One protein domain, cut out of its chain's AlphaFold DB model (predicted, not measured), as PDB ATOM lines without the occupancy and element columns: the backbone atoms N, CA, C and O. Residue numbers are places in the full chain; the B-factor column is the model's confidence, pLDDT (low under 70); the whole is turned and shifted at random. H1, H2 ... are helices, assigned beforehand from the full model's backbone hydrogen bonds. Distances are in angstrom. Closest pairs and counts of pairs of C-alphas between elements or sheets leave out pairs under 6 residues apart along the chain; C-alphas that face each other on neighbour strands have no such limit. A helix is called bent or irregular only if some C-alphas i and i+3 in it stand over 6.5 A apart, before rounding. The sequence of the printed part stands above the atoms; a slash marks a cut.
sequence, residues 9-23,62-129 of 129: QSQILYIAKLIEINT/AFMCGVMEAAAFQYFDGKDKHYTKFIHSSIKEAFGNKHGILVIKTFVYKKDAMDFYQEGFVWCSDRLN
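Overview. This is residues 9 to 23 and 62 to 129 of the 129 residues of an uncharacterized protein of Methylophilaceae bacterium (UniProt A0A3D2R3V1). What shape do these coordinates make? Five helices cross in a rounded body: H2 lies near the middle with H5 packed on it, H1 meets H2 elsewhere and crosses H3, and H4 folds back over H3. Residues 77 to 82 stick out as a loop. What is the make-up? The printed part has 83 residues with five named helices, H1 to H5 in chain order, and no named strand: all helix. It is compact, with a radius of gyration of the C-alphas of 12.0 A and spans of 30 by 30 by 29 A.

Along the chain. Where do the helices run? H1 is residues 9 to 23, 21.5 A long, from C-alpha 9 at (1.792, -22.520, -36.942). H2 is residues 62 to 74, 19.1 A; H3 is 83 to 95, 18.1 A; H4 is 97 to 106, 14.5 A. What comes last? H5, residues 111 to 128, is 25.8 A long and ends with C-alpha 128 at (-4.193, -24.005, -19.475); it is irregular, C-alphas 112 and 115 being 8.1 A apart.

Arrangement. What does H1 meet? With residues 14 to 18 alone it touches H2, closest C-alphas Tyr 14 and Ala 72 at 6.2 A, opposite ways at 35.1 degrees, only just a steep tilt. It touches H3, closest C-alphas Ile 15 and Ser 90 at 5.4 A. Which others touch? H2 and H5 do, closest C-alphas Gly 66 and Phe 121 at 4.2 A, the same way at a steep tilt of 42 degrees. H3 and H4 do, closest C-alphas Lys 92 and Gly 100 at 4.2 A, opposite ways at a steep tilt of 50 degrees. Are the backbones within hydrogen-bond range? Every O i to N i+4 pair is in H1, H2 and H3; in H4 5 of 6 are, in H5 11 of 14.

Size, cuts and confidence. Is the chain cut? Residues 24 to 61 are not printed, and C-alphas 23 and 62 are 18.4 A apart. Where is confidence low? Residues 77 to 81, 108 to 111 and 128 to 129 are under 70.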
ATOM      1  N   GLN A   9       2.999 -22.004 -37.590       83.06
ATOM      2  CA  GLN A   9       1.792 -22.520 -36.942       83.06
ATOM      3  C   GLN A   9       1.796 -22.259 -35.430       83.06
ATOM      4  O   GLN A   9       0.837 -21.687 -34.924       83.06
ATOM      5  N   SER A  10       2.888 -22.583 -34.729       83.38
ATOM      6  CA  SER A  10       3.017 -22.314 -33.286       83.38
ATOM      7  C   SER A  10       2.930 -20.819 -32.984       83.38
ATOM      8  O   SER A  10       2.314 -20.414 -32.003       83.38
ATOM      9  N   GLN A  11       3.479 -19.980 -33.870       85.94
ATOM     10  CA  GLN A  11       3.370 -18.527 -33.746       85.94
ATOM     11  C   GLN A  11       1.923 -18.043 -33.862       85.94
ATOM     12  O   GLN A  11       1.488 -17.232 -33.052       85.94
ATOM     13  N   ILE A  12       1.168 -18.551 -34.840       88.31
ATOM     14  CA  ILE A  12      -0.247 -18.201 -35.027       88.31
ATOM     15  C   ILE A  12      -1.076 -18.625 -33.810       88.31
ATOM     16  O   ILE A  12      -1.883 -17.832 -33.328       88.31
ATOM     17  N   LEU A  13      -0.852 -19.837 -33.288       88.75
ATOM     18  CA  LEU A  13      -1.548 -20.330 -32.094       88.75
ATOM     19  C   LEU A  13      -1.244 -19.461 -30.870       88.75
ATOM     20  O   LEU A  13      -2.162 -19.048 -30.163       88.75
ATOM     21  N   TYR A  14       0.026 -19.108 -30.670       90.25
ATOM     22  CA  TYR A  14       0.418 -18.230 -29.577       90.25
ATOM     23  C   TYR A  14      -0.179 -16.819 -29.718       90.25
ATOM     24  O   TYR A  14      -0.697 -16.275 -28.746       90.25
ATOM     25  N   ILE A  15      -0.188 -16.237 -30.923       90.44
ATOM     26  CA  ILE A  15      -0.832 -14.937 -31.192       90.44
ATOM     27  C   ILE A  15      -2.326 -14.990 -30.862       90.44
ATOM     28  O   ILE A  15      -2.827 -14.104 -30.168       90.44
ATOM     29  N   ALA A  16      -3.031 -16.028 -31.321       89.31
ATOM     30  CA  ALA A  16      -4.449 -16.205 -31.023       89.31
ATOM     31  C   ALA A  16      -4.687 -16.282 -29.509       89.31
ATOM     32  O   ALA A  16      -5.588 -15.617 -28.993       89.31
ATOM     33  N   LYS A  17      -3.821 -17.003 -28.784       87.81
ATOM     34  CA  LYS A  17      -3.930 -17.116 -27.331       87.81
ATOM     35  C   LYS A  17      -3.677 -15.794 -26.608       87.81
ATOM     36  O   LYS A  17      -4.387 -15.473 -25.661       87.81
ATOM     37  N   LEU A  18      -2.714 -14.992 -27.068       88.44
ATOM     38  CA  LEU A  18      -2.478 -13.649 -26.527       88.44
ATOM     39  C   LEU A  18      -3.695 -12.732 -26.699       88.44
ATOM     40  O   LEU A  18      -4.006 -11.960 -25.792       88.44
ATOM     41  N   ILE A  19      -4.391 -12.821 -27.836       87.44
ATOM     42  CA  ILE A  19      -5.611 -12.043 -28.100       87.44
ATOM     43  C   ILE A  19      -6.751 -12.493 -27.177       87.44
ATOM     44  O   ILE A  19      -7.432 -11.654 -26.586       87.44
ATOM     45  N   GLU A  20      -6.942 -13.803 -27.024       85.00
ATOM     46  CA  GLU A  20      -7.931 -14.385 -26.108       85.00
ATOM     47  C   GLU A  20      -7.684 -13.927 -24.663       85.00
ATOM     48  O   GLU A  20      -8.589 -13.394 -24.014       85.00
ATOM     49  N   ILE A  21      -6.434 -14.042 -24.195       80.06
ATOM     50  CA  ILE A  21      -6.018 -13.565 -22.875       80.06
ATOM     51  C   ILE A  21      -6.299 -12.065 -22.755       80.06
ATOM     52  O   ILE A  21      -6.944 -11.651 -21.807       80.06
ATOM     53  N   ASN A  22      -5.906 -11.231 -23.716       76.19
ATOM     54  CA  ASN A  22      -6.106  -9.783 -23.600       76.19
ATOM     55  C   ASN A  22      -7.588  -9.354 -23.539       76.19
ATOM     56  O   ASN A  22      -7.893  -8.291 -23.005       76.19
ATOM     57  N   THR A  23      -8.505 -10.141 -24.105       73.12
ATOM     58  CA  THR A  23      -9.917  -9.746 -24.260       73.12
ATOM     59  C   THR A  23     -10.838 -10.247 -23.155       73.12
ATOM     60  O   THR A  23     -11.869  -9.625 -22.910       73.12
ATOM     61  N   ALA A  62       4.720  -7.186 -14.605       87.94
ATOM     62  CA  ALA A  62       5.486  -8.397 -14.310       87.94
ATOM     63  C   ALA A  62       4.592  -9.639 -14.316       87.94
ATOM     64  O   ALA A  62       4.916 -10.631 -14.964       87.94
ATOM     65  N   PHE A  63       3.430  -9.533 -13.676       89.44
ATOM     66  CA  PHE A  63       2.419 -10.576 -13.681       89.44
ATOM     67  C   PHE A  63       1.944 -10.920 -15.105       89.44
ATOM     68  O   PHE A  63       1.978 -12.082 -15.505       89.44
ATOM     69  N   MET A  64       1.594  -9.917 -15.919       86.94
ATOM     70  CA  MET A  64       1.214 -10.146 -17.320       86.94
ATOM     71  C   MET A  64       2.333 -10.803 -18.138       86.94
ATOM     72  O   MET A  64       2.052 -11.627 -19.003       86.94
ATOM     73  N   CYS A  65       3.595 -10.458 -17.876       87.62
ATOM     74  CA  CYS A  65       4.729 -11.080 -18.560       87.62
ATOM     75  C   CYS A  65       4.835 -12.568 -18.216       87.62
ATOM     76  O   CYS A  65       5.017 -13.374 -19.124       87.62
ATOM     77  N   GLY A  66       4.643 -12.933 -16.944       88.31
ATOM     78  CA  GLY A  66       4.600 -14.332 -16.506       88.31
ATOM     79  C   GLY A  66       3.519 -15.135 -17.224       88.31
ATOM     80  O   GLY A  66       3.798 -16.215 -17.736       88.31
ATOM     81  N   VAL A  67       2.317 -14.563 -17.355       88.81
ATOM     82  CA  VAL A  67       1.199 -15.167 -18.103       88.81
ATOM     83  C   VAL A  67       1.565 -15.392 -19.572       88.81
ATOM     84  O   VAL A  67       1.378 -16.485 -20.104       88.81
ATOM     85  N   MET A  68       2.094 -14.366 -20.246       88.50
ATOM     86  CA  MET A  68       2.463 -14.467 -21.662       88.50
ATOM     87  C   MET A  68       3.573 -15.504 -21.880       88.50
ATOM     88  O   MET A  68       3.525 -16.264 -22.844       88.50
ATOM     89  N   GLU A  69       4.551 -15.571 -20.976       87.75
ATOM     90  CA  GLU A  69       5.644 -16.537 -21.064       87.75
ATOM     91  C   GLU A  69       5.166 -17.977 -20.815       87.75
ATOM     92  O   GLU A  69       5.510 -18.870 -21.590       87.75
ATOM     93  N   ALA A  70       4.301 -18.198 -19.819       87.88
ATOM     94  CA  ALA A  70       3.664 -19.495 -19.570       87.88
ATOM     95  C   ALA A  70       2.834 -19.973 -20.772       87.88
ATOM     96  O   ALA A  70       2.953 -21.126 -21.188       87.88
ATOM     97  N   ALA A  71       2.053 -19.078 -21.383       88.06
ATOM     98  CA  ALA A  71       1.318 -19.385 -22.607       88.06
ATOM     99  C   ALA A  71       2.266 -19.736 -23.765       88.06
ATOM    100  O   ALA A  71       1.995 -20.666 -24.521       88.06
ATOM    101  N   ALA A  72       3.402 -19.041 -23.895       86.25
ATOM    102  CA  ALA A  72       4.396 -19.359 -24.917       86.25
ATOM    103  C   ALA A  72       4.986 -20.769 -24.734       86.25
ATOM    104  O   ALA A  72       5.168 -21.464 -25.733       86.25
ATOM    105  N   PHE A  73       5.238 -21.211 -23.493       82.62
ATOM    106  CA  PHE A  73       5.769 -22.552 -23.199       82.62
ATOM    107  C   PHE A  73       4.843 -23.696 -23.623       82.62
ATOM    108  O   PHE A  73       5.324 -24.780 -23.934       82.62
ATOM    109  N   GLN A  74       3.529 -23.481 -23.711       78.56
ATOM    110  CA  GLN A  74       2.627 -24.519 -24.228       78.56
ATOM    111  C   GLN A  74       2.799 -24.779 -25.724       78.56
ATOM    112  O   GLN A  74       2.574 -25.887 -26.207       78.56
ATOM    113  N   TYR A  75       3.191 -23.746 -26.465       76.94
ATOM    114  CA  TYR A  75       3.378 -23.814 -27.912       76.94
ATOM    115  C   TYR A  75       4.856 -23.944 -28.296       76.94
ATOM    116  O   TYR A  75       5.185 -23.964 -29.483       76.94
ATOM    117  N   PHE A  76       5.753 -24.014 -27.307       72.56
ATOM    118  CA  PHE A  76       7.189 -24.046 -27.519       72.56
ATOM    119  C   PHE A  76       7.911 -24.881 -26.459       72.56
ATOM    120  O   PHE A  76       7.908 -24.547 -25.280       72.56
ATOM    121  N   ASP A  77       8.627 -25.909 -26.915       58.94
ATOM    122  CA  ASP A  77       9.476 -26.757 -26.080       58.94
ATOM    123  C   ASP A  77      10.937 -26.606 -26.536       58.94
ATOM    124  O   ASP A  77      11.370 -27.218 -27.516       58.94
ATOM    125  N   GLY A  78      11.691 -25.703 -25.898       57.00
ATOM    126  CA  GLY A  78      13.104 -25.514 -26.223       57.00
ATOM    127  C   GLY A  78      13.813 -24.368 -25.497       57.00
ATOM    128  O   GLY A  78      13.209 -23.478 -24.911       57.00
ATOM    129  N   LYS A  79      15.148 -24.366 -25.563       58.75
ATOM    130  CA  LYS A  79      16.004 -23.218 -25.217       58.75
ATOM    131  C   LYS A  79      16.642 -22.704 -26.499       58.75
ATOM    132  O   LYS A  79      17.782 -23.034 -26.807       58.75
ATOM    133  N   ASP A  80      15.878 -21.963 -27.290       62.03
ATOM    134  CA  ASP A  80      16.344 -21.487 -28.590       62.03
ATOM    135  C   ASP A  80      16.631 -19.976 -28.542       62.03
ATOM    136  O   ASP A  80      15.864 -19.175 -28.002       62.03
ATOM    137  N   LYS A  81      17.755 -19.588 -29.152       66.81
ATOM    138  CA  LYS A  81      18.197 -18.208 -29.408       66.81
ATOM    139  C   LYS A  81      17.132 -17.340 -30.095       66.81
ATOM    140  O   LYS A  81      17.234 -16.115 -30.069       66.81
ATOM    141  N   HIS A  82      16.122 -17.946 -30.723       73.75
ATOM    142  CA  HIS A  82      15.023 -17.231 -31.373       73.75
ATOM    143  C   HIS A  82      13.775 -17.023 -30.495       73.75
ATOM    144  O   HIS A  82      12.870 -16.315 -30.937       73.75
ATOM    145  N   TYR A  83      13.740 -17.523 -29.252       79.31
ATOM    146  CA  TYR A  83      12.580 -17.409 -28.347       79.31
ATOM    147  C   TYR A  83      12.149 -15.966 -28.104       79.31
ATOM    148  O   TYR A  83      10.999 -15.593 -28.330       79.31
ATOM    149  N   THR A  84      13.105 -15.108 -27.758       82.12
ATOM    150  CA  THR A  84      12.843 -13.682 -27.558       82.12
ATOM    151  C   THR A  84      12.305 -13.026 -28.829       82.12
ATOM    152  O   THR A  84      11.376 -12.222 -28.772       82.12
ATOM    153  N   LYS A  85      12.844 -13.389 -30.004       84.88
ATOM    154  CA  LYS A  85      12.370 -12.858 -31.289       84.88
ATOM    155  C   LYS A  85      10.929 -13.292 -31.564       84.88
ATOM    156  O   LYS A  85      10.138 -12.455 -31.986       84.88
ATOM    157  N   PHE A  86      10.611 -14.556 -31.294       85.88
ATOM    158  CA  PHE A  86       9.279 -15.136 -31.443       85.88
ATOM    159  C   PHE A  86       8.248 -14.474 -30.523       85.88
ATOM    160  O   PHE A  86       7.178 -14.076 -30.989       85.88
ATOM    161  N   ILE A  87       8.570 -14.290 -29.238       87.62
ATOM    162  CA  ILE A  87       7.680 -13.588 -28.304       87.62
ATOM    163  C   ILE A  87       7.460 -12.152 -28.770       87.62
ATOM    164  O   ILE A  87       6.321 -11.704 -28.884       87.62
ATOM    165  N   HIS A  88       8.536 -11.436 -29.102       89.88
ATOM    166  CA  HIS A  88       8.441 -10.039 -29.515       89.88
ATOM    167  C   HIS A  88       7.636  -9.861 -30.809       89.88
ATOM    168  O   HIS A  88       6.860  -8.909 -30.910       89.88
ATOM    169  N   SER A  89       7.800 -10.738 -31.805       90.06
ATOM    170  CA  SER A  89       6.983 -10.673 -33.022       90.06
ATOM    171  C   SER A  89       5.519 -10.980 -32.724       90.06
ATOM    172  O   SER A  89       4.650 -10.247 -33.182       90.06
ATOM    173  N   SER A  90       5.247 -11.992 -31.900       90.56
ATOM    174  CA  SER A  90       3.880 -12.393 -31.549       90.56
ATOM    175  C   SER A  90       3.139 -11.322 -30.749       90.56
ATOM    176  O   SER A  90       1.991 -11.018 -31.054       90.56
ATOM    177  N   ILE A  91       3.809 -10.668 -29.794       90.50
ATOM    178  CA  ILE A  91       3.243  -9.538 -29.040       90.50
ATOM    179  C   ILE A  91       2.938  -8.357 -29.970       90.50
ATOM    180  O   ILE A  91       1.888  -7.727 -29.859       90.50
ATOM    181  N   LYS A  92       3.832  -8.031 -30.910       91.44
ATOM    182  CA  LYS A  92       3.571  -6.946 -31.869       91.44
ATOM    183  C   LYS A  92       2.387  -7.240 -32.780       91.44
ATOM    184  O   LYS A  92       1.658  -6.306 -33.100       91.44
ATOM    185  N   GLU A  93       2.212  -8.494 -33.184       91.19
ATOM    186  CA  GLU A  93       1.066  -8.906 -33.991       91.19
ATOM    187  C   GLU A  93      -0.232  -8.837 -33.170       91.19
ATOM    188  O   GLU A  93      -1.188  -8.194 -33.591       91.19
ATOM    189  N   ALA A  94      -0.240  -9.425 -31.967       88.88
ATOM    190  CA  ALA A  94      -1.431  -9.541 -31.121       88.88
ATOM    191  C   ALA A  94      -1.947  -8.188 -30.603       88.88
ATOM    192  O   ALA A  94      -3.151  -7.943 -30.592       88.88
ATOM    193  N   PHE A  95      -1.045  -7.295 -30.186       85.56
ATOM    194  CA  PHE A  95      -1.400  -6.000 -29.587       85.56
ATOM    195  C   PHE A  95      -1.283  -4.828 -30.581       85.56
ATOM    196  O   PHE A  95      -1.604  -3.684 -30.253       85.56
ATOM    197  N   GLY A  96      -0.799  -5.085 -31.798       88.44
ATOM    198  CA  GLY A  96      -0.439  -4.064 -32.780       88.44
ATOM    199  C   GLY A  96       0.918  -3.405 -32.495       88.44
ATOM    200  O   GLY A  96       1.374  -3.299 -31.358       88.44
ATOM    201  N   ASN A  97       1.580  -2.898 -33.542       86.12
ATOM    202  CA  ASN A  97       2.993  -2.498 -33.476       86.12
ATOM    203  C   ASN A  97       3.307  -1.444 -32.388       86.12
ATOM    204  O   ASN A  97       4.289  -1.578 -31.661       86.12
ATOM    205  N   LYS A  98       2.467  -0.407 -32.231       86.94
ATOM    206  CA  LYS A  98       2.689   0.659 -31.231       86.94
ATOM    207  C   LYS A  98       2.557   0.143 -29.794       86.94
ATOM    208  O   LYS A  98       3.467   0.353 -28.994       86.94
ATOM    209  N   HIS A  99       1.454  -0.537 -29.477       81.75
ATOM    210  CA  HIS A  99       1.206  -1.061 -28.131       81.75
ATOM    211  C   HIS A  99       2.127  -2.240 -27.811       81.75
ATOM    212  O   HIS A  99       2.694  -2.289 -26.724       81.75
ATOM    213  N   GLY A 100       2.394  -3.120 -28.776       85.00
ATOM    214  CA  GLY A 100       3.318  -4.238 -28.613       85.00
ATOM    215  C   GLY A 100       4.743  -3.801 -28.259       85.00
ATOM    216  O   GLY A 100       5.378  -4.427 -27.419       85.00
ATOM    217  N   ILE A 101       5.246  -2.683 -28.806       86.81
ATOM    218  CA  ILE A 101       6.546  -2.120 -28.385       86.81
ATOM    219  C   ILE A 101       6.529  -1.699 -26.908       86.81
ATOM    220  O   ILE A 101       7.536  -1.863 -26.219       86.81
ATOM    221  N   LEU A 102       5.414  -1.151 -26.415       82.44
ATOM    222  CA  LEU A 102       5.276  -0.781 -25.004       82.44
ATOM    223  C   LEU A 102       5.267  -2.028 -24.113       82.44
ATOM    224  O   LEU A 102       6.025  -2.064 -23.147       82.44
ATOM    225  N   VAL A 103       4.508  -3.060 -24.496       81.12
ATOM    226  CA  VAL A 103       4.466  -4.352 -23.790       81.12
ATOM    227  C   VAL A 103       5.851  -5.012 -23.756       81.12
ATOM    228  O   VAL A 103       6.295  -5.468 -22.705       81.12
ATOM    229  N   ILE A 104       6.595  -4.989 -24.866       85.06
ATOM    230  CA  ILE A 104       7.966  -5.528 -24.927       85.06
ATOM    231  C   ILE A 104       8.914  -4.765 -23.993       85.06
ATOM    232  O   ILE A 104       9.732  -5.374 -23.308       85.06
ATOM    233  N   LYS A 105       8.808  -3.433 -23.919       82.31
ATOM    234  CA  LYS A 105       9.625  -2.632 -22.988       82.31
ATOM    235  C   LYS A 105       9.330  -2.968 -21.527       82.31
ATOM    236  O   LYS A 105      10.229  -2.863 -20.695       82.31
ATOM    237  N   THR A 106       8.093  -3.350 -21.210       74.00
ATOM    238  CA  THR A 106       7.709  -3.796 -19.865       74.00
ATOM    239  C   THR A 106       8.050  -5.260 -19.591       74.00
ATOM    240  O   THR A 106       8.142  -5.629 -18.427       74.00
ATOM    241  N   PHE A 107       8.314  -6.048 -20.640       70.00
ATOM    242  CA  PHE A 107       8.758  -7.449 -20.586       70.00
ATOM    243  C   PHE A 107      10.178  -7.634 -20.040       70.00
ATOM    244  O   PHE A 107      10.618  -8.752 -19.787       70.00
ATOM    245  N   VAL A 108      10.922  -6.543 -19.858       64.81
ATOM    246  CA  VAL A 108      12.256  -6.587 -19.265       64.81
ATOM    247  C   VAL A 108      12.133  -6.948 -17.784       64.81
ATOM    248  O   VAL A 108      11.587  -6.169 -17.001       64.81
ATOM    249  N   TYR A 109      12.674  -8.115 -17.411       59.75
ATOM    250  CA  TYR A 109      12.726  -8.623 -16.041       59.75
ATOM    251  C   TYR A 109      13.156  -7.536 -15.051       59.75
ATOM    252  O   TYR A 109      14.283  -7.035 -15.090       59.75
ATOM    253  N   LYS A 110      12.265  -7.200 -14.118       65.38
ATOM    254  CA  LYS A 110      12.603  -6.389 -12.949       65.38
ATOM    255  C   LYS A 110      12.581  -7.290 -11.731       65.38
ATOM    256  O   LYS A 110      11.521  -7.763 -11.332       65.38
ATOM    257  N   LYS A 111      13.759  -7.497 -11.137       67.75
ATOM    258  CA  LYS A 111      13.956  -8.346  -9.951       67.75
ATOM    259  C   LYS A 111      12.969  -8.012  -8.824       67.75
ATOM    260  O   LYS A 111      12.465  -8.909  -8.165       67.75
ATOM    261  N   ASP A 112      12.628  -6.733  -8.688       75.38
ATOM    262  CA  ASP A 112      11.737  -6.195  -7.654       75.38
ATOM    263  C   ASP A 112      10.257  -6.614  -7.786       75.38
ATOM    264  O   ASP A 112       9.443  -6.262  -6.933       75.38
ATOM    265  N   ALA A 113       9.880  -7.314  -8.860       82.38
ATOM    266  CA  ALA A 113       8.524  -7.819  -9.082       82.38
ATOM    267  C   ALA A 113       8.510  -9.291  -9.537       82.38
ATOM    268  O   ALA A 113       7.559  -9.723 -10.189       82.38
ATOM    269  N   MET A 114       9.557 -10.058  -9.203       85.19
ATOM    270  CA  MET A 114       9.667 -11.467  -9.597       85.19
ATOM    271  C   MET A 114       8.527 -12.324  -9.033       85.19
ATOM    272  O   MET A 114       8.023 -13.187  -9.744       85.19
ATOM    273  N   ASP A 115       8.073 -12.041  -7.812       89.06
ATOM    274  CA  ASP A 115       6.972 -12.778  -7.177       89.06
ATOM    275  C   ASP A 115       5.689 -12.683  -8.017       89.06
ATOM    276  O   ASP A 115       5.048 -13.687  -8.305       89.06
ATOM    277  N   PHE A 116       5.374 -11.480  -8.514       88.56
ATOM    278  CA  PHE A 116       4.223 -11.236  -9.390       88.56
ATOM    279  C   PHE A 116       4.368 -11.952 -10.732       88.56
ATOM    280  O   PHE A 116       3.395 -12.484 -11.256       88.56
ATOM    281  N   TYR A 117       5.580 -11.974 -11.290       89.62
ATOM    282  CA  TYR A 117       5.869 -12.725 -12.508       89.62
ATOM    283  C   TYR A 117       5.642 -14.230 -12.315       89.62
ATOM    284  O   TYR A 117       4.936 -14.843 -13.113       89.62
ATOM    285  N   GLN A 118       6.203 -14.821 -11.256       89.75
ATOM    286  CA  GLN A 118       6.053 -16.251 -10.968       89.75
ATOM    287  C   GLN A 118       4.591 -16.612 -10.736       89.75
ATOM    288  O   GLN A 118       4.115 -17.630 -11.227       89.75
ATOM    289  N   GLU A 119       3.864 -15.747 -10.042       90.44
ATOM    290  CA  GLU A 119       2.442 -15.931  -9.826       90.44
ATOM    291  C   GLU A 119       1.651 -15.899 -11.140       90.44
ATOM    292  O   GLU A 119       0.833 -16.783 -11.376       90.44
ATOM    293  N   GLY A 120       1.927 -14.938 -12.028       89.31
ATOM    294  CA  GLY A 120       1.296 -14.884 -13.347       89.31
ATOM    295  C   GLY A 120       1.599 -16.122 -14.189       89.31
ATOM    296  O   GLY A 120       0.722 -16.634 -14.887       89.31
ATOM    297  N   PHE A 121       2.822 -16.641 -14.078       90.12
ATOM    298  CA  PHE A 121       3.220 -17.884 -14.722       90.12
ATOM    299  C   PHE A 121       2.377 -19.068 -14.228       90.12
ATOM    300  O   PHE A 121       1.716 -19.725 -15.030       90.12
ATOM    301  N   VAL A 122       2.346 -19.295 -12.909       89.88
ATOM    302  CA  VAL A 122       1.590 -20.390 -12.275       89.88
ATOM    303  C   VAL A 122       0.096 -20.270 -12.570       89.88
ATOM    304  O   VAL A 122      -0.517 -21.227 -13.028       89.88
ATOM    305  N   TRP A 123      -0.472 -19.070 -12.410       88.44
ATOM    306  CA  TRP A 123      -1.883 -18.786 -12.685       88.44
ATOM    307  C   TRP A 123      -2.298 -19.215 -14.092       88.44
ATOM    308  O   TRP A 123      -3.416 -19.702 -14.296       88.44
ATOM    309  N   CYS A 124      -1.411 -18.982 -15.065       87.19
ATOM    310  CA  CYS A 124      -1.640 -19.303 -16.463       87.19
ATOM    311  C   CYS A 124      -1.481 -20.800 -16.702       87.19
ATOM    312  O   CYS A 124      -2.379 -21.407 -17.279       87.19
ATOM    313  N   SER A 125      -0.412 -21.410 -16.191       85.00
ATOM    314  CA  SER A 125      -0.214 -22.859 -16.265       85.00
ATOM    315  C   SER A 125      -1.392 -23.646 -15.678       85.00
ATOM    316  O   SER A 125      -1.850 -24.586 -16.316       85.00
ATOM    317  N   ASP A 126      -1.942 -23.226 -14.535       83.81
ATOM    318  CA  ASP A 126      -3.068 -23.908 -13.876       83.81
ATOM    319  C   ASP A 126      -4.372 -23.862 -14.685       83.81
ATOM    320  O   ASP A 126      -5.203 -24.755 -14.564       83.81
ATOM    321  N   ARG A 127      -4.575 -22.816 -15.496       76.75
ATOM    322  CA  ARG A 127      -5.792 -22.630 -16.313       76.75
ATOM    323  C   ARG A 127      -5.678 -23.168 -17.727       76.75
ATOM    324  O   ARG A 127      -6.679 -23.226 -18.437       76.75
ATOM    325  N   LEU A 128      -4.457 -23.444 -18.162       68.75
ATOM    326  CA  LEU A 128      -4.193 -24.005 -19.475       68.75
ATOM    327  C   LEU A 128      -3.961 -25.527 -19.432       68.75
ATOM    328  O   LEU A 128      -3.754 -26.112 -20.496       68.75
ATOM    329  N   ASN A 129      -3.976 -26.132 -18.239       56.22
ATOM    330  CA  ASN A 129      -4.087 -27.578 -18.009       56.22
ATOM    331  C   ASN A 129      -5.559 -28.000 -17.943       56.22
ATOM    332  O   ASN A 129      -5.845 -29.144 -18.357       56.22
TER     333      ASN A 129